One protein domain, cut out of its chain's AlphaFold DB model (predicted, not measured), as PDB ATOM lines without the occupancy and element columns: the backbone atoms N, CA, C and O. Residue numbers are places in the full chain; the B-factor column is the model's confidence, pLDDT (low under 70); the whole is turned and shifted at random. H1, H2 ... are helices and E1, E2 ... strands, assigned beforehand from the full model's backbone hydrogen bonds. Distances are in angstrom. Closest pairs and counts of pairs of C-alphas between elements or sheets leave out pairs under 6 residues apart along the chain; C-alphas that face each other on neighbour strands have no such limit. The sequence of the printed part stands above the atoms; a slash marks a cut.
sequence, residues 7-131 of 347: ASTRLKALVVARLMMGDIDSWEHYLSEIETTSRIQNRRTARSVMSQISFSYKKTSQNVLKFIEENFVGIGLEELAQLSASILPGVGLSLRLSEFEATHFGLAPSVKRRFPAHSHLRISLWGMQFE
ATOM      1  N   ALA A   7      22.758 -19.434 -27.040       79.56
ATOM      2  CA  ALA A   7      23.485 -20.613 -27.516       79.56
ATOM      3  C   ALA A   7      24.377 -21.235 -26.421       79.56
ATOM      4  O   ALA A   7      24.498 -22.456 -26.363       79.56
ATOM      5  N   SER A   8      24.939 -20.405 -25.534       83.94
ATOM      6  CA  SER A   8      25.695 -20.857 -24.361       83.94
ATOM      7  C   SER A   8      24.804 -21.631 -23.385       83.94
ATOM      8  O   SER A   8      25.149 -22.745 -23.002       83.94
ATOM      9  N   THR A   9      23.617 -21.102 -23.059       86.62
ATOM     10  CA  THR A   9      22.633 -21.758 -22.180       86.62
ATOM     11  C   THR A   9      22.249 -23.137 -22.705       86.62
ATOM     12  O   THR A   9      22.307 -24.115 -21.968       86.62
ATOM     13  N   ARG A  10      21.919 -23.239 -24.001       83.81
ATOM     14  CA  ARG A  10      21.543 -24.521 -24.615       83.81
ATOM     15  C   ARG A  10      22.666 -25.546 -24.524       83.81
ATOM     16  O   ARG A  10      22.407 -26.705 -24.233       83.81
ATOM     17  N   LEU A  11      23.905 -25.129 -24.776       85.56
ATOM     18  CA  LEU A  11      25.037 -26.046 -24.719       85.56
ATOM     19  C   LEU A  11      25.353 -26.470 -23.284       85.56
ATOM     20  O   LEU A  11      25.545 -27.657 -23.063       85.56
ATOM     21  N   LYS A  12      25.308 -25.561 -22.303       89.62
ATOM     22  CA  LYS A  12      25.443 -25.923 -20.882       89.62
ATOM     23  C   LYS A  12      24.396 -26.942 -20.445       89.62
ATOM     24  O   LYS A  12      24.745 -27.940 -19.828       89.62
ATOM     25  N   ALA A  13      23.136 -26.720 -20.818       89.75
ATOM     26  CA  ALA A  13      22.052 -27.656 -20.540       89.75
ATOM     27  C   ALA A  13      22.334 -29.049 -21.127       89.75
ATOM     28  O   ALA A  13      22.124 -30.052 -20.455       89.75
ATOM     29  N   LEU A  14      22.863 -29.122 -22.354       88.50
ATOM     30  CA  LEU A  14      23.237 -30.394 -22.981       88.50
ATOM     31  C   LEU A  14      24.390 -31.098 -22.258       88.50
ATOM     32  O   LEU A  14      24.340 -32.315 -22.111       88.50
ATOM     33  N   VAL A  15      25.404 -30.359 -21.799       91.06
ATOM     34  CA  VAL A  15      26.517 -30.927 -21.018       91.06
ATOM     35  C   VAL A  15      25.998 -31.512 -19.703       91.06
ATOM     36  O   VAL A  15      26.311 -32.650 -19.369       91.06
ATOM     37  N   VAL A  16      25.142 -30.774 -18.989       93.81
ATOM     38  CA  VAL A  16      24.515 -31.254 -17.746       93.81
ATOM     39  C   VAL A  16      23.643 -32.480 -18.002       93.81
ATOM     40  O   VAL A  16      23.757 -33.464 -17.279       93.81
ATOM     41  N   ALA A  17      22.822 -32.467 -19.053       92.75
ATOM     42  CA  ALA A  17      22.006 -33.622 -19.410       92.75
ATOM     43  C   ALA A  17      22.858 -34.865 -19.688       92.75
ATOM     44  O   ALA A  17      22.551 -35.940 -19.188       92.75
ATOM     45  N   ARG A  18      23.952 -34.713 -20.444       92.00
ATOM     46  CA  ARG A  18      24.893 -35.807 -20.714       92.00
ATOM     47  C   ARG A  18      25.527 -36.337 -19.437       92.00
ATOM     48  O   ARG A  18      25.603 -37.548 -19.272       92.00
ATOM     49  N   LEU A  19      25.921 -35.453 -18.518       94.94
ATOM     50  CA  LEU A  19      26.408 -35.877 -17.207       94.94
ATOM     51  C   LEU A  19      25.346 -36.705 -16.476       94.94
ATOM     52  O   LEU A  19      25.651 -37.786 -15.997       94.94
ATOM     53  N   MET A  20      24.095 -36.241 -16.447       95.38
ATOM     54  CA  MET A  20      22.971 -36.943 -15.812       95.38
ATOM     55  C   MET A  20      22.596 -38.257 -16.508       95.38
ATOM     56  O   MET A  20      22.002 -39.129 -15.885       95.38
ATOM     57  N   MET A  21      22.954 -38.424 -17.777       94.19
ATOM     58  CA  MET A  21      22.794 -39.680 -18.508       94.19
ATOM     59  C   MET A  21      23.977 -40.644 -18.313       94.19
ATOM     60  O   MET A  21      23.870 -41.799 -18.709       94.19
ATOM     61  N   GLY A  22      25.080 -40.197 -17.697       94.06
ATOM     62  CA  GLY A  22      26.312 -40.982 -17.559       94.06
ATOM     63  C   GLY A  22      27.182 -40.997 -18.823       94.06
ATOM     64  O   GLY A  22      28.042 -41.859 -18.971       94.06
ATOM     65  N   ASP A  23      26.978 -40.044 -19.739       91.75
ATOM     66  CA  ASP A  23      27.681 -39.942 -21.031       91.75
ATOM     67  C   ASP A  23      28.998 -39.134 -20.948       91.75
ATOM     68  O   ASP A  23      29.555 -38.723 -21.976       91.75
ATOM     69  N   ILE A  24      29.472 -38.837 -19.734       91.25
ATOM     70  CA  ILE A  24      30.731 -38.131 -19.478       91.25
ATOM     71  C   ILE A  24      31.637 -39.026 -18.634       91.25
ATOM     72  O   ILE A  24      31.272 -39.459 -17.549       91.25
ATOM     73  N   ASP A  25      32.837 -39.270 -19.146       92.50
ATOM     74  CA  ASP A  25      33.810 -40.231 -18.623       92.50
ATOM     75  C   ASP A  25      34.713 -39.678 -17.508       92.50
ATOM     76  O   ASP A  25      35.323 -40.452 -16.771       92.50
ATOM     77  N   SER A  26      34.821 -38.353 -17.373       96.38
ATOM     78  CA  SER A  26      35.717 -37.708 -16.408       96.38
ATOM     79  C   SER A  26      35.260 -36.303 -16.006       96.38
ATOM     80  O   SER A  26      34.563 -35.603 -16.749       96.38
ATOM     81  N   TRP A  27      35.675 -35.856 -14.817       96.12
ATOM     82  CA  TRP A  27      35.363 -34.507 -14.334       96.12
ATOM     83  C   TRP A  27      36.115 -33.430 -15.114       96.12
ATOM     84  O   TRP A  27      35.588 -32.338 -15.318       96.12
ATOM     85  N   GLU A  28      37.315 -33.747 -15.593       95.38
ATOM     86  CA  GLU A  28      38.117 -32.898 -16.468       95.38
ATOM     87  C   GLU A  28      37.386 -32.639 -17.789       95.38
ATOM     88  O   GLU A  28      37.321 -31.498 -18.252       95.38
ATOM     89  N   HIS A  29      36.777 -33.678 -18.370       91.88
ATOM     90  CA  HIS A  29      35.961 -33.556 -19.575       91.88
ATOM     91  C   HIS A  29      34.709 -32.707 -19.319       91.88
ATOM     92  O   HIS A  29      34.460 -31.761 -20.067       91.88
ATOM     93  N   TYR A  30      33.980 -32.959 -18.224       93.38
ATOM     94  CA  TYR A  30      32.834 -32.132 -17.821       93.38
ATOM     95  C   TYR A  30      33.209 -30.645 -17.692       93.38
ATOM     96  O   TYR A  30      32.559 -29.777 -18.279       93.38
ATOM     97  N   LEU A  31      34.287 -30.346 -16.962       92.06
ATOM     98  CA  LEU A  31      34.771 -28.981 -16.750       92.06
ATOM     99  C   LEU A  31      35.177 -28.303 -18.057       92.06
ATOM    100  O   LEU A  31      34.777 -27.167 -18.309       92.06
ATOM    101  N   SER A  32      35.917 -29.013 -18.908       90.25
ATOM    102  CA  SER A  32      36.331 -28.519 -20.221       90.25
ATOM    103  C   SER A  32      35.127 -28.131 -21.087       90.25
ATOM    104  O   SER A  32      35.111 -27.052 -21.693       90.25
ATOM    105  N   GLU A  33      34.069 -28.951 -21.102       88.81
ATOM    106  CA  GLU A  33      32.842 -28.634 -21.836       88.81
ATOM    107  C   GLU A  33      32.091 -27.438 -21.217       88.81
ATOM    108  O   GLU A  33      31.679 -26.522 -21.939       88.81
ATOM    109  N   ILE A  34      31.959 -27.356 -19.888       88.56
ATOM    110  CA  ILE A  34      31.309 -26.215 -19.209       88.56
ATOM    111  C   ILE A  34      32.076 -24.895 -19.421       88.56
ATOM    112  O   ILE A  34      31.471 -23.840 -19.659       88.56
ATOM    113  N   GLU A  35      33.407 -24.921 -19.387       87.44
ATOM    114  CA  GLU A  35      34.232 -23.745 -19.671       87.44
ATOM    115  C   GLU A  35      34.117 -23.316 -21.133       87.44
ATOM    116  O   GLU A  35      33.897 -22.136 -21.425       87.44
ATOM    117  N   THR A  36      34.212 -24.274 -22.058       84.12
ATOM    118  CA  THR A  36      34.101 -24.009 -23.498       84.12
ATOM    119  C   THR A  36      32.748 -23.388 -23.824       84.12
ATOM    120  O   THR A  36      32.681 -22.377 -24.527       84.12
ATOM    121  N   THR A  37      31.664 -23.919 -23.258       83.06
ATOM    122  CA  THR A  37      30.310 -23.380 -23.462       83.06
ATOM    123  C   THR A  37      30.119 -21.991 -22.859       83.06
ATOM    124  O   THR A  37      29.394 -21.172 -23.432       83.06
ATOM    125  N   SER A  38      30.806 -21.674 -21.759       78.88
ATOM    126  CA  SER A  38      30.793 -20.339 -21.140       78.88
ATOM    127  C   SER A  38      31.488 -19.270 -21.992       78.88
ATOM    128  O   SER A  38      31.140 -18.096 -21.899       78.88
ATOM    129  N   ARG A  39      32.433 -19.657 -22.859       79.94
ATOM    130  CA  ARG A  39      33.182 -18.739 -23.740       79.94
ATOM    131  C   ARG A  39      32.454 -18.413 -25.054       79.94
ATOM    132  O   ARG A  39      32.930 -17.597 -25.842       79.94
ATOM    133  N   ILE A  40      31.293 -19.020 -25.315       78.00
ATOM    134  CA  ILE A  40      30.545 -18.836 -26.568       78.00
ATOM    135  C   ILE A  40      29.748 -17.532 -26.534       78.00
ATOM    136  O   ILE A  40      28.689 -17.447 -25.917       78.00
ATOM    137  N   GLN A  41      30.225 -16.535 -27.281       67.12
ATOM    138  CA  GLN A  41      29.572 -15.227 -27.392       67.12
ATOM    139  C   GLN A  41      28.623 -15.098 -28.599       67.12
ATOM    140  O   GLN A  41      27.786 -14.202 -28.629       67.12
ATOM    141  N   ASN A  42      28.723 -15.966 -29.620       66.31
ATOM    142  CA  ASN A  42      27.911 -15.845 -30.839       66.31
ATOM    143  C   ASN A  42      27.525 -17.196 -31.486       66.31
ATOM    144  O   ASN A  42      28.145 -18.237 -31.255       66.31
ATOM    145  N   ARG A  43      26.495 -17.168 -32.353       61.28
ATOM    146  CA  ARG A  43      25.942 -18.353 -33.053       61.28
ATOM    147  C   ARG A  43      26.962 -19.083 -33.943       61.28
ATOM    148  O   ARG A  43      26.835 -20.289 -34.133       61.28
ATOM    149  N   ARG A  44      27.957 -18.384 -34.502       62.47
ATOM    150  CA  ARG A  44      28.978 -18.992 -35.379       62.47
ATOM    151  C   ARG A  44      29.963 -19.841 -34.574       62.47
ATOM    152  O   ARG A  44      30.256 -20.964 -34.970       62.47
ATOM    153  N   THR A  45      30.381 -19.340 -33.415       63.41
ATOM    154  CA  THR A  45      31.234 -20.067 -32.464       63.41
ATOM    155  C   THR A  45      30.480 -21.254 -31.868       63.41
ATOM    156  O   THR A  45      31.035 -22.341 -31.781       63.41
ATOM    157  N   ALA A  46      29.180 -21.096 -31.588       62.38
ATOM    158  CA  ALA A  46      28.327 -22.199 -31.147       62.38
ATOM    159  C   ALA A  46      28.298 -23.361 -32.150       62.38
ATOM    160  O   ALA A  46      28.445 -24.504 -31.741       62.38
ATOM    161  N   ARG A  47      28.177 -23.088 -33.459       63.88
ATOM    162  CA  ARG A  47      28.220 -24.140 -34.496       63.88
ATOM    163  C   ARG A  47      29.569 -24.861 -34.551       63.88
ATOM    164  O   ARG A  47      29.586 -26.071 -34.733       63.88
ATOM    165  N   SER A  48      30.673 -24.133 -34.376       62.00
ATOM    166  CA  SER A  48      32.024 -24.711 -34.340       62.00
ATOM    167  C   SER A  48      32.237 -25.595 -33.108       62.00
ATOM    168  O   SER A  48      32.766 -26.697 -33.219       62.00
ATOM    169  N   VAL A  49      31.775 -25.148 -31.938       63.25
ATOM    170  CA  VAL A  49      31.842 -25.932 -30.697       63.25
ATOM    171  C   VAL A  49      30.903 -27.140 -30.768       63.25
ATOM    172  O   VAL A  49      31.295 -28.241 -30.408       63.25
ATOM    173  N   MET A  50      29.705 -26.988 -31.336       62.75
ATOM    174  CA  MET A  50      28.783 -28.101 -31.599       62.75
ATOM    175  C   MET A  50      29.385 -29.175 -32.509       62.75
ATOM    176  O   MET A  50      29.071 -30.346 -32.335       62.75
ATOM    177  N   SER A  51      30.235 -28.800 -33.474       59.41
ATOM    178  CA  SER A  51      30.968 -29.779 -34.287       59.41
ATOM    179  C   SER A  51      32.138 -30.440 -33.549       59.41
ATOM    180  O   SER A  51      32.540 -31.530 -33.941       59.41
ATOM    181  N   GLN A  52      32.666 -29.804 -32.497       56.78
ATOM    182  CA  GLN A  52      33.767 -30.320 -31.672       56.78
ATOM    183  C   GLN A  52      33.295 -31.204 -30.510       56.78
ATOM    184  O   GLN A  52      34.009 -32.136 -30.160       56.78
ATOM    185  N   ILE A  53      32.092 -30.974 -29.962       58.22
ATOM    186  CA  ILE A  53      31.425 -31.838 -28.963       58.22
ATOM    187  C   ILE A  53      30.893 -33.110 -29.665       58.22
ATOM    188  O   ILE A  53      29.713 -33.431 -29.651       58.22
ATOM    189  N   SER A  54      31.767 -33.791 -30.404       48.78
ATOM    190  CA  SER A  54      31.490 -34.835 -31.391       48.78
ATOM    191  C   SER A  54      30.484 -35.899 -30.931       48.78
ATOM    192  O   SER A  54      30.844 -36.863 -30.266       48.78
ATOM    193  N   PHE A  55      29.231 -35.761 -31.357       49.28
ATOM    194  CA  PHE A  55      28.248 -36.822 -31.600       49.28
ATOM    195  C   PHE A  55      27.072 -36.159 -32.328       49.28
ATOM    196  O   PHE A  55      26.834 -34.975 -32.115       49.28
ATOM    197  N   SER A  56      26.367 -36.860 -33.223       56.28
ATOM    198  CA  SER A  56      25.255 -36.301 -34.020       56.28
ATOM    199  C   SER A  56      24.314 -35.452 -33.153       56.28
ATOM    200  O   SER A  56      23.431 -35.988 -32.484       56.28
ATOM    201  N   TYR A  57      24.509 -34.126 -33.166       61.16
ATOM    202  CA  TYR A  57      23.871 -33.177 -32.247       61.16
ATOM    203  C   TYR A  57      22.355 -33.350 -32.230       61.16
ATOM    204  O   TYR A  57      21.704 -33.242 -31.198       61.16
ATOM    205  N   LYS A  58      21.791 -33.691 -33.391       64.44
ATOM    206  CA  LYS A  58      20.369 -33.963 -33.558       64.44
ATOM    207  C   LYS A  58      19.913 -35.192 -32.764       64.44
ATOM    208  O   LYS A  58      18.883 -35.121 -32.108       64.44
ATOM    209  N   LYS A  59      20.676 -36.290 -32.796       69.19
ATOM    210  CA  LYS A  59      20.364 -37.528 -32.064       69.19
ATOM    211  C   LYS A  59      20.592 -37.355 -30.561       69.19
ATOM    212  O   LYS A  59      19.722 -37.708 -29.776       69.19
ATOM    213  N   THR A  60      21.711 -36.747 -30.163       69.69
ATOM    214  CA  THR A  60      22.007 -36.465 -28.749       69.69
ATOM    215  C   THR A  60      20.985 -35.501 -28.153       69.69
ATOM    216  O   THR A  60      20.457 -35.761 -27.082       69.69
ATOM    217  N   SER A  61      20.608 -34.443 -28.876       73.50
ATOM    218  CA  SER A  61      19.564 -33.513 -28.431       73.50
ATOM    219  C   SER A  61      18.198 -34.186 -28.296       73.50
ATOM    220  O   SER A  61      17.456 -33.821 -27.393       73.50
ATOM    221  N   GLN A  62      17.847 -35.143 -29.161       81.69
ATOM    222  CA  GLN A  62      16.598 -35.904 -29.029       81.69
ATOM    223  C   GLN A  62      16.613 -36.811 -27.797       81.69
ATOM    224  O   GLN A  62      15.639 -36.825 -27.052       81.69
ATOM    225  N   ASN A  63      17.718 -37.521 -27.556       83.38
ATOM    226  CA  ASN A  63      17.865 -38.364 -26.370       83.38
ATOM    227  C   ASN A  63      17.826 -37.537 -25.080       83.38
ATOM    228  O   ASN A  63      17.158 -37.935 -24.135       83.38
ATOM    229  N   VAL A  64      18.478 -36.371 -25.067       82.81
ATOM    230  CA  VAL A  64      18.446 -35.439 -23.934       82.81
ATOM    231  C   VAL A  64      17.030 -34.930 -23.675       82.81
ATOM    232  O   VAL A  64      16.584 -34.946 -22.535       82.81
ATOM    233  N   LEU A  65      16.300 -34.504 -24.712       84.94
ATOM    234  CA  LEU A  65      14.920 -34.038 -24.545       84.94
ATOM    235  C   LEU A  65      14.011 -35.153 -24.027       84.94
ATOM    236  O   LEU A  65      13.260 -34.927 -23.088       84.94
ATOM    237  N   LYS A  66      14.144 -36.363 -24.578       89.69
ATOM    238  CA  LYS A  66      13.415 -37.539 -24.098       89.69
ATOM    239  C   LYS A  66      13.735 -37.834 -22.628       89.69
ATOM    240  O   LYS A  66      12.819 -37.992 -21.833       89.69
ATOM    241  N   PHE A  67      15.016 -37.850 -22.260       90.88
ATOM    242  CA  PHE A  67      15.450 -38.040 -20.876       90.88
ATOM    243  C   PHE A  67      14.843 -36.981 -19.948       90.88
ATOM    244  O   PHE A  67      14.339 -37.314 -18.879       90.88
ATOM    245  N   ILE A  68      14.846 -35.715 -20.367       90.19
ATOM    246  CA  ILE A  68      14.260 -34.614 -19.603       90.19
ATOM    247  C   ILE A  68      12.753 -34.816 -19.401       90.19
ATOM    248  O   ILE A  68      12.274 -34.714 -18.274       90.19
ATOM    249  N   GLU A  69      12.020 -35.124 -20.473       90.81
ATOM    250  CA  GLU A  69      10.567 -35.340 -20.445       90.81
ATOM    251  C   GLU A  69      10.170 -36.548 -19.583       90.81
ATOM    252  O   GLU A  69       9.143 -36.516 -18.907       90.81
ATOM    253  N   GLU A  70      10.984 -37.603 -19.579       93.00
ATOM    254  CA  GLU A  70      10.734 -38.814 -18.790       93.00
ATOM    255  C   GLU A  70      11.005 -38.621 -17.290       93.00
ATOM    256  O   GLU A  70      10.385 -39.303 -16.470       93.00
ATOM    257  N   ASN A  71      11.914 -37.707 -16.923       93.94
ATOM    258  CA  ASN A  71      12.416 -37.584 -15.551       93.94
ATOM    259  C   ASN A  71      11.971 -36.317 -14.808       93.94
ATOM    260  O   ASN A  71      11.958 -36.331 -13.575       93.94
ATOM    261  N   PHE A  72      11.580 -35.244 -15.502       95.25
ATOM    262  CA  PHE A  72      11.289 -33.944 -14.884       95.25
ATOM    263  C   PHE A  72       9.981 -33.321 -15.368       95.25
ATOM    264  O   PHE A  72       9.487 -33.603 -16.458       95.25
ATOM    265  N   VAL A  73       9.414 -32.431 -14.553       93.75
ATOM    266  CA  VAL A  73       8.151 -31.750 -14.862       93.75
ATOM    267  C   VAL A  73       8.414 -30.390 -15.491       93.75
ATOM    268  O   VAL A  73       8.816 -29.451 -14.809       93.75
ATOM    269  N   GLY A  74       8.119 -30.269 -16.788       85.81
ATOM    270  CA  GLY A  74       7.984 -28.974 -17.462       85.81
ATOM    271  C   GLY A  74       9.243 -28.104 -17.464       85.81
ATOM    272  O   GLY A  74       9.118 -26.883 -17.518       85.81
ATOM    273  N   ILE A  75      10.432 -28.710 -17.395       89.69
ATOM    274  CA  ILE A  75      11.691 -27.965 -17.297       89.69
ATOM    275  C   ILE A  75      12.146 -27.438 -18.660       89.69
ATOM    276  O   ILE A  75      12.016 -28.109 -19.689       89.69
ATOM    277  N   GLY A  76      12.689 -26.224 -18.663       84.81
ATOM    278  CA  GLY A  76      13.358 -25.628 -19.807       84.81
ATOM    279  C   GLY A  76      14.860 -25.911 -19.817       84.81
ATOM    280  O   GLY A  76      15.433 -26.566 -18.944       84.81
ATOM    281  N   LEU A  77      15.526 -25.403 -20.857       86.19
ATOM    282  CA  LEU A  77      16.983 -25.493 -20.967       86.19
ATOM    283  C   LEU A  77      17.675 -24.507 -20.017       86.19
ATOM    284  O   LEU A  77      18.818 -24.738 -19.631       86.19
ATOM    285  N   GLU A  78      17.016 -23.404 -19.652       90.06
ATOM    286  CA  GLU A  78      17.534 -22.449 -18.677       90.06
ATOM    287  C   GLU A  78      17.755 -23.092 -17.303       90.06
ATOM    288  O   GLU A  78      18.847 -22.971 -16.746       90.06
ATOM    289  N   GLU A  79      16.760 -23.806 -16.780       91.56
ATOM    290  CA  GLU A  79      16.806 -24.451 -15.467       91.56
ATOM    291  C   GLU A  79      17.882 -25.542 -15.427       91.56
ATOM    292  O   GLU A  79      18.680 -25.618 -14.491       91.56
ATOM    293  N   LEU A  80      17.987 -26.337 -16.495       91.12
ATOM    294  CA  LEU A  80      19.021 -27.364 -16.598       91.12
ATOM    295  C   LEU A  80      20.431 -26.764 -16.702       91.12
ATOM    296  O   LEU A  80      21.387 -27.305 -16.152       91.12
ATOM    297  N   ALA A  81      20.579 -25.615 -17.365       92.00
ATOM    298  CA  ALA A  81      21.850 -24.900 -17.389       92.00
ATOM    299  C   ALA A  81      22.220 -24.338 -16.006       92.00
ATOM    300  O   ALA A  81      23.401 -24.333 -15.657       92.00
ATOM    301  N   GLN A  82      21.246 -23.893 -15.206       93.56
ATOM    302  CA  GLN A  82      21.480 -23.415 -13.837       93.56
ATOM    303  C   GLN A  82      21.944 -24.534 -12.902       93.56
ATOM    304  O   GLN A  82      22.801 -24.293 -12.051       93.56
ATOM    305  N   LEU A  83      21.470 -25.765 -13.116       94.69
ATOM    306  CA  LEU A  83      21.909 -26.933 -12.352       94.69
ATOM    307  C   LEU A  83      23.434 -27.138 -12.416       94.69
ATOM    308  O   LEU A  83      24.027 -27.571 -11.430       94.69
ATOM    309  N   SER A  84      24.093 -26.746 -13.518       93.44
ATOM    310  CA  SER A  84      25.560 -26.846 -13.651       93.44
ATOM    311  C   SER A  84      26.323 -26.133 -12.533       93.44
ATOM    312  O   SER A  84      27.390 -26.594 -12.142       93.44
ATOM    313  N   ALA A  85      25.769 -25.045 -11.987       92.62
ATOM    314  CA  ALA A  85      26.388 -24.286 -10.903       92.62
ATOM    315  C   ALA A  85      26.333 -25.011  -9.549       92.62
ATOM    316  O   ALA A  85      27.080 -24.659  -8.641       92.62
ATOM    317  N   SER A  86      25.448 -26.001  -9.406       95.31
ATOM    318  CA  SER A  86      25.287 -26.781  -8.170       95.31
ATOM    319  C   SER A  86      26.058 -28.100  -8.202       95.31
ATOM    320  O   SER A  86      26.266 -28.717  -7.162       95.31
ATOM    321  N   ILE A  87      26.500 -28.538  -9.384       95.44
ATOM    322  CA  ILE A  87      27.286 -29.758  -9.553       95.44
ATOM    323  C   ILE A  87      28.756 -29.425  -9.299       95.44
ATOM    324  O   ILE A  87      29.403 -28.762 -10.111       95.44
ATOM    325  N   LEU A  88      29.290 -29.910  -8.179       94.25
ATOM    326  CA  LEU A  88      30.683 -29.700  -7.802       94.25
ATOM    327  C   LEU A  88      31.582 -30.746  -8.485       94.25
ATOM    328  O   LEU A  88      31.407 -31.937  -8.238       94.25
ATOM    329  N   PRO A  89      32.568 -30.367  -9.313       92.00
ATOM    330  CA  PRO A  89      33.496 -31.325  -9.913       92.00
ATOM    331  C   PRO A  89      34.229 -32.156  -8.853       92.00
ATOM    332  O   PRO A  89      34.587 -31.647  -7.792       92.00
ATOM    333  N   GLY A  90      34.441 -33.444  -9.121       91.00
ATOM    334  CA  GLY A  90      35.041 -34.388  -8.168       91.00
ATOM    335  C   GLY A  90      34.057 -34.972  -7.147       91.00
ATOM    336  O   GLY A  90      34.254 -36.099  -6.699       91.00
ATOM    337  N   VAL A  91      32.984 -34.247  -6.817       93.00
ATOM    338  CA  VAL A  91      32.002 -34.633  -5.785       93.00
ATOM    339  C   VAL A  91      30.650 -35.004  -6.400       93.00
ATOM    340  O   VAL A  91      30.040 -36.002  -6.018       93.00
ATOM    341  N   GLY A  92      30.201 -34.229  -7.383       95.50
ATOM    342  CA  GLY A  92      28.873 -34.287  -7.973       95.50
ATOM    343  C   GLY A  92      27.846 -33.433  -7.232       95.50
ATOM    344  O   GLY A  92      28.179 -32.436  -6.590       95.50
ATOM    345  N   LEU A  93      26.584 -33.834  -7.352       96.69
ATOM    346  CA  LEU A  93      25.460 -33.320  -6.568       96.69
ATOM    347  C   LEU A  93      24.863 -34.480  -5.774       96.69
ATOM    348  O   LEU A  93      24.700 -35.565  -6.328       96.69
ATOM    349  N   SER A  94      24.521 -34.254  -4.509       96.50
ATOM    350  CA  SER A  94      23.748 -35.199  -3.703       96.50
ATOM    351  C   SER A  94      22.819 -34.414  -2.789       96.50
ATOM    352  O   SER A  94      23.290 -33.666  -1.934       96.50
ATOM    353  N   LEU A  95      21.513 -34.535  -3.016       96.12
ATOM    354  CA  LEU A  95      20.469 -33.841  -2.258       96.12
ATOM    355  C   LEU A  95      19.304 -34.788  -2.009       96.12
ATOM    356  O   LEU A  95      19.019 -35.646  -2.845       96.12
ATOM    357  N   ARG A  96      18.575 -34.611  -0.904       93.81
ATOM    358  CA  ARG A  96      17.298 -35.317  -0.723       93.81
ATOM    359  C   ARG A  96      16.324 -34.909  -1.828       93.81
ATOM    360  O   ARG A  96      16.364 -33.762  -2.267       93.81
ATOM    361  N   LEU A  97      15.405 -35.789  -2.238       93.56
ATOM    362  CA  LEU A  97      14.437 -35.461  -3.301       93.56
ATOM    363  C   LEU A  97      13.669 -34.166  -3.023       93.56
ATOM    364  O   LEU A  97      13.602 -33.297  -3.887       93.56
ATOM    365  N   SER A  98      13.160 -34.001  -1.800       91.19
ATOM    366  CA  SER A  98      12.440 -32.790  -1.395       91.19
ATOM    367  C   SER A  98      13.308 -31.528  -1.467       91.19
ATOM    368  O   SER A  98      12.812 -30.455  -1.790       91.19
ATOM    369  N   GLU A  99      14.599 -31.649  -1.144       94.44
ATOM    370  CA  GLU A  99      15.551 -30.536  -1.188       94.44
ATOM    371  C   GLU A  99      15.881 -30.182  -2.637       94.44
ATOM    372  O   GLU A  99      15.817 -29.014  -3.002       94.44
ATOM    373  N   PHE A 100      16.130 -31.190  -3.479       95.88
ATOM    374  CA  PHE A 100      16.362 -31.012  -4.909       95.88
ATOM    375  C   PHE A 100      15.178 -30.324  -5.600       95.88
ATOM    376  O   PHE A 100      15.370 -29.364  -6.343       95.88
ATOM    377  N   GLU A 101      13.947 -30.780  -5.345       94.38
ATOM    378  CA  GLU A 101      12.748 -30.174  -5.938       94.38
ATOM    379  C   GLU A 101      12.509 -28.742  -5.436       94.38
ATOM    380  O   GLU A 101      11.977 -27.920  -6.179       94.38
ATOM    381  N   ALA A 102      12.914 -28.430  -4.199       94.06
ATOM    382  CA  ALA A 102      12.797 -27.089  -3.635       94.06
ATOM    383  C   ALA A 102      13.835 -26.102  -4.199       94.06
ATOM    384  O   ALA A 102      13.541 -24.911  -4.300       94.06
ATOM    385  N   THR A 103      15.040 -26.568  -4.547       95.00
ATOM    386  CA  THR A 103      16.137 -25.705  -5.025       95.00
ATOM    387  C   THR A 103      16.284 -25.663  -6.542       95.00
ATOM    388  O   THR A 103      16.858 -24.707  -7.065       95.00
ATOM    389  N   HIS A 104      15.804 -26.685  -7.251       94.62
ATOM    390  CA  HIS A 104      15.965 -26.822  -8.695       94.62
ATOM    391  C   HIS A 104      14.609 -26.947  -9.390       94.62
ATOM    392  O   HIS A 104      13.984 -25.938  -9.707       94.62
ATOM    393  N   PHE A 105      14.156 -28.167  -9.664       94.62
ATOM    394  CA  PHE A 105      12.928 -28.413 -10.409       94.62
ATOM    395  C   PHE A 105      12.289 -29.748 -10.031       94.62
ATOM    396  O   PHE A 105      12.943 -30.649  -9.506       94.62
ATOM    397  N   GLY A 106      10.989 -29.862 -10.311       95.00
ATOM    398  CA  GLY A 106      10.178 -31.023  -9.954       95.00
ATOM    399  C   GLY A 106      10.545 -32.287 -10.732       95.00
ATOM    400  O   GLY A 106      10.773 -32.246 -11.945       95.00
ATOM    401  N   LEU A 107      10.531 -33.423 -10.035       95.25
ATOM    402  CA  LEU A 107      10.683 -34.749 -10.627       95.25
ATOM    403  C   LEU A 107       9.361 -35.221 -11.234       95.25
ATOM    404  O   LEU A 107       8.278 -34.949 -10.704       95.25
ATOM    405  N   ALA A 108       9.441 -35.964 -12.338       94.69
ATOM    406  CA  ALA A 108       8.270 -36.552 -12.973       94.69
ATOM    407  C   ALA A 108       7.513 -37.460 -11.981       94.69
ATOM    408  O   ALA A 108       8.143 -38.200 -11.217       94.69
ATOM    409  N   PRO A 109       6.165 -37.473 -11.993       91.12
ATOM    410  CA  PRO A 109       5.388 -38.326 -11.094       91.12
ATOM    411  C   PRO A 109       5.753 -39.813 -11.187       91.12
ATOM    412  O   PRO A 109       5.722 -40.508 -10.176       91.12
ATOM    413  N   SER A 110       6.132 -40.296 -12.375       89.62
ATOM    414  CA  SER A 110       6.630 -41.661 -12.604       89.62
ATOM    415  C   SER A 110       7.883 -41.976 -11.779       89.62
ATOM    416  O   SER A 110       7.966 -43.041 -11.177       89.62
ATOM    417  N   VAL A 111       8.828 -41.036 -11.704       91.31
ATOM    418  CA  VAL A 111      10.059 -41.158 -10.912       91.31
ATOM    419  C   VAL A 111       9.737 -41.133  -9.420       91.31
ATOM    420  O   VAL A 111      10.144 -42.026  -8.682       91.31
ATOM    421  N   LYS A 112       8.936 -40.155  -8.977       89.00
ATOM    422  CA  LYS A 112       8.567 -39.985  -7.558       89.00
ATOM    423  C   LYS A 112       7.812 -41.176  -6.978       89.00
ATOM    424  O   LYS A 112       7.857 -41.400  -5.778       89.00
ATOM    425  N   ARG A 113       7.084 -41.903  -7.824       86.62
ATOM    426  CA  ARG A 113       6.347 -43.112  -7.441       86.62
ATOM    427  C   ARG A 113       7.240 -44.342  -7.302       86.62
ATOM    428  O   ARG A 113       6.878 -45.262  -6.582       86.62
ATOM    429  N   ARG A 114       8.375 -44.377  -8.003       88.69
ATOM    430  CA  ARG A 114       9.281 -45.531  -8.012       88.69
ATOM    431  C   ARG A 114      10.214 -45.551  -6.801       88.69
ATOM    432  O   ARG A 114      10.563 -46.628  -6.322       88.69
ATOM    433  N   PHE A 115      10.627 -44.377  -6.333       90.94
ATOM    434  CA  PHE A 115      11.621 -44.237  -5.273       90.94
ATOM    435  C   PHE A 115      10.986 -43.728  -3.975       90.94
ATOM    436  O   PHE A 115      10.107 -42.865  -4.032       90.94
ATOM    437  N   PRO A 116      11.442 -44.200  -2.799       89.81
ATOM    438  CA  PRO A 116      10.975 -43.672  -1.522       89.81
ATOM    439  C   PRO A 116      11.185 -42.156  -1.412       89.81
ATOM    440  O   PRO A 116      12.194 -41.629  -1.890       89.81
ATOM    441  N   ALA A 117      10.277 -41.443  -0.738       88.12
ATOM    442  CA  ALA A 117      10.367 -39.982  -0.608       88.12
ATOM    443  C   ALA A 117      11.618 -39.515   0.166       88.12
ATOM    444  O   ALA A 117      12.106 -38.408  -0.055       88.12
ATOM    445  N   HIS A 118      12.188 -40.374   1.020       91.19
ATOM    446  CA  HIS A 118      13.448 -40.122   1.727       91.19
ATOM    447  C   HIS A 118      14.712 -40.388   0.892       91.19
ATOM    448  O   HIS A 118      15.816 -40.315   1.435       91.19
ATOM    449  N   SER A 119      14.581 -40.703  -0.400       94.00
ATOM    450  CA  SER A 119      15.738 -40.940  -1.269       94.00
ATOM    451  C   SER A 119      16.567 -39.667  -1.482       94.00
ATOM    452  O   SER A 119      16.096 -38.534  -1.329       94.00
ATOM    453  N   HIS A 120      17.813 -39.865  -1.892       95.19
ATOM    454  CA  HIS A 120      18.697 -38.825  -2.390       95.19
ATOM    455  C   HIS A 120      18.800 -38.929  -3.908       95.19
ATOM    456  O   HIS A 120      18.951 -40.017  -4.459       95.19
ATOM    457  N   LEU A 121      18.729 -37.789  -4.586       96.88
ATOM    458  CA  LEU A 121      19.118 -37.669  -5.979       96.88
ATOM    459  C   LEU A 121      20.613 -37.377  -6.013       96.88
ATOM    460  O   LEU A 121      21.073 -36.371  -5.465       96.88
ATOM    461  N   ARG A 122      21.356 -38.249  -6.689       96.94
ATOM    462  CA  ARG A 122      22.788 -38.109  -6.914       96.94
ATOM    463  C   ARG A 122      23.064 -37.875  -8.390       96.94
ATOM    464  O   ARG A 122      22.557 -38.607  -9.227       96.94
ATOM    465  N   ILE A 123      23.888 -36.882  -8.714       97.38
ATOM    466  CA  ILE A 123      24.425 -36.674 -10.065       97.38
ATOM    467  C   ILE A 123      25.935 -36.838  -9.990       97.38
ATOM    468  O   ILE A 123      26.610 -36.090  -9.280       97.38
ATOM    469  N   SER A 124      26.466 -37.813 -10.719       96.44
ATOM    470  CA  SER A 124      27.902 -38.083 -10.815       96.44
ATOM    471  C   SER A 124      28.286 -38.459 -12.250       96.44
ATOM    472  O   SER A 124      27.448 -38.406 -13.147       96.44
ATOM    473  N   LEU A 125      29.537 -38.872 -12.473       96.06
ATOM    474  CA  LEU A 125      29.971 -39.436 -13.762       96.06
ATOM    475  C   LEU A 125      29.183 -40.700 -14.154       96.06
ATOM    476  O   LEU A 125      29.104 -41.039 -15.326       96.06
ATOM    477  N   TRP A 126      28.549 -41.369 -13.187       95.56
ATOM    478  CA  TRP A 126      27.683 -42.530 -13.417       95.56
ATOM    479  C   TRP A 126      26.235 -42.159 -13.756       95.56
ATOM    480  O   TRP A 126      25.364 -43.027 -13.753       95.56
ATOM    481  N   GLY A 127      25.960 -40.882 -14.020       96.50
ATOM    482  CA  GLY A 127      24.614 -40.405 -14.292       96.50
ATOM    483  C   GLY A 127      23.866 -39.928 -13.056       96.50
ATOM    484  O   GLY A 127      24.417 -39.750 -11.964       96.50
ATOM    485  N   MET A 128      22.576 -39.694 -13.274       96.50
ATOM    486  CA  MET A 128      21.585 -39.426 -12.252       96.50
ATOM    487  C   MET A 128      21.130 -40.748 -11.635       96.50
ATOM    488  O   MET A 128      20.645 -41.641 -12.328       96.50
ATOM    489  N   GLN A 129      21.263 -40.849 -10.320       96.00
ATOM    490  CA  GLN A 129      20.934 -42.028  -9.533       96.00
ATOM    491  C   GLN A 129      20.027 -41.627  -8.370       96.00
ATOM    492  O   GLN A 129      20.126 -40.518  -7.843       96.00
ATOM    493  N   PHE A 130      19.152 -42.541  -7.967       95.69
ATOM    494  CA  PHE A 130      18.322 -42.398  -6.778       95.69
ATOM    495  C   PHE A 130      18.860 -43.352  -5.722       95.69
ATOM    496  O   PHE A 130      18.761 -44.567  -5.879       95.69
ATOM    497  N   GLU A 131      19.475 -42.795  -4.684       94.62
ATOM    498  CA  GLU A 131      20.084 -43.560  -3.601       94.62
ATOM    499  C   GLU A 131      19.198 -43.529  -2.354       94.62
ATOM    500  O   GLU A 131      18.751 -42.471  -1.911       94.62
TER     501      GLU A 131
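This is residues 7 to 131 of the 347 residues of an uncharacterized protein of Hyphomonadaceae bacterium (UniProt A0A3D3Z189). Helix H1 makes the core of one end of an elongated body, with H2 folding back beside it, H4 and H5 crossing it at steep angles, and H3 near its first residues. Past the last residues of H1, a small three-stranded antiparallel sheet makes much of the other end, with the short helix H6 over one face of it and H7 beyond the end of H4. The printed part has 125 residues, with seven named helices and three named strands in the order H1 H2 H3 H4 H5 E1 H6 H7 E2 E3; the sheet's order is E1 E2 E3 and the class is mostly helix. The whole is compact, with a radius of gyration of the C-alphas of 14.4 A and spans of 45 by 28 by 22 A.

H1, residues 7 to 21, begins at C-alpha 7 (23.485, -20.613, -27.516) and is 21.1 A long. H2 is residues 27 to 38, 16.4 A, and H3 residues 43 to 52, 14.4 A. H4, residues 57 to 71, is 20.7 A long and ends at C-alpha 71 (12.416, -37.584, -15.551). H5 is residues 77 to 83, E1 residues 93 to 96, H6 residues 97 to 103 and H7 residues 109 to 114. E2, residues 120 to 124, is 12.5 A long. E3, residues 127 to 131, is 12.0 A long and ends at C-alpha 131 (20.084, -43.560, -3.601).

H1 is the hub, touching four helices. H1 and H2 form a helical hairpin at a shallow tilt of 19 degrees, opposite ways; their closest C-alphas, Ser 8 and Thr 37, are 5.3 A apart. H1 and H3 only just touch, only at their ends, with 3 pairs of C-alphas within 8 A, the closest Ala 7 and Ala 46 at 6.3 A. H4 touches H1 at a steep tilt of 63 degrees, closest at the C-alphas of Ala 17 and Val 64, 6.0 A. H5 touches H1 at 61 degrees, also steep, closest at the C-alphas of Ala 13 and Ala 81, 4.2 A. H4 and H7 only just touch, with 3 pairs of C-alphas within 8 A, the closest Asn 71 and Val 111 at 6.3 A. H1 and H6 are on the same face of the sheet, an arrangement of two layers, helices on one face of a sheet. The height of H6 over the sheet is 6.0 A, and it lies over E1. E1 and E2 are antiparallel, with N 95 and O 121 within hydrogen-bond range at 3.1 A. E2 and E3 form a hairpin, with N 122 and O 129 at 2.8 A. In H1 to H7 every O i to N i+4 pair is within hydrogen-bond range.

The two C-alphas farthest apart, those of Arg 44 and Pro 116, are 45.6 A apart. The printed part has no cut and no long link; H5 to E1 is short and the other links are tight. The mean pLDDT of the printed part is 86.5, and residues 41 to 60 are under 70.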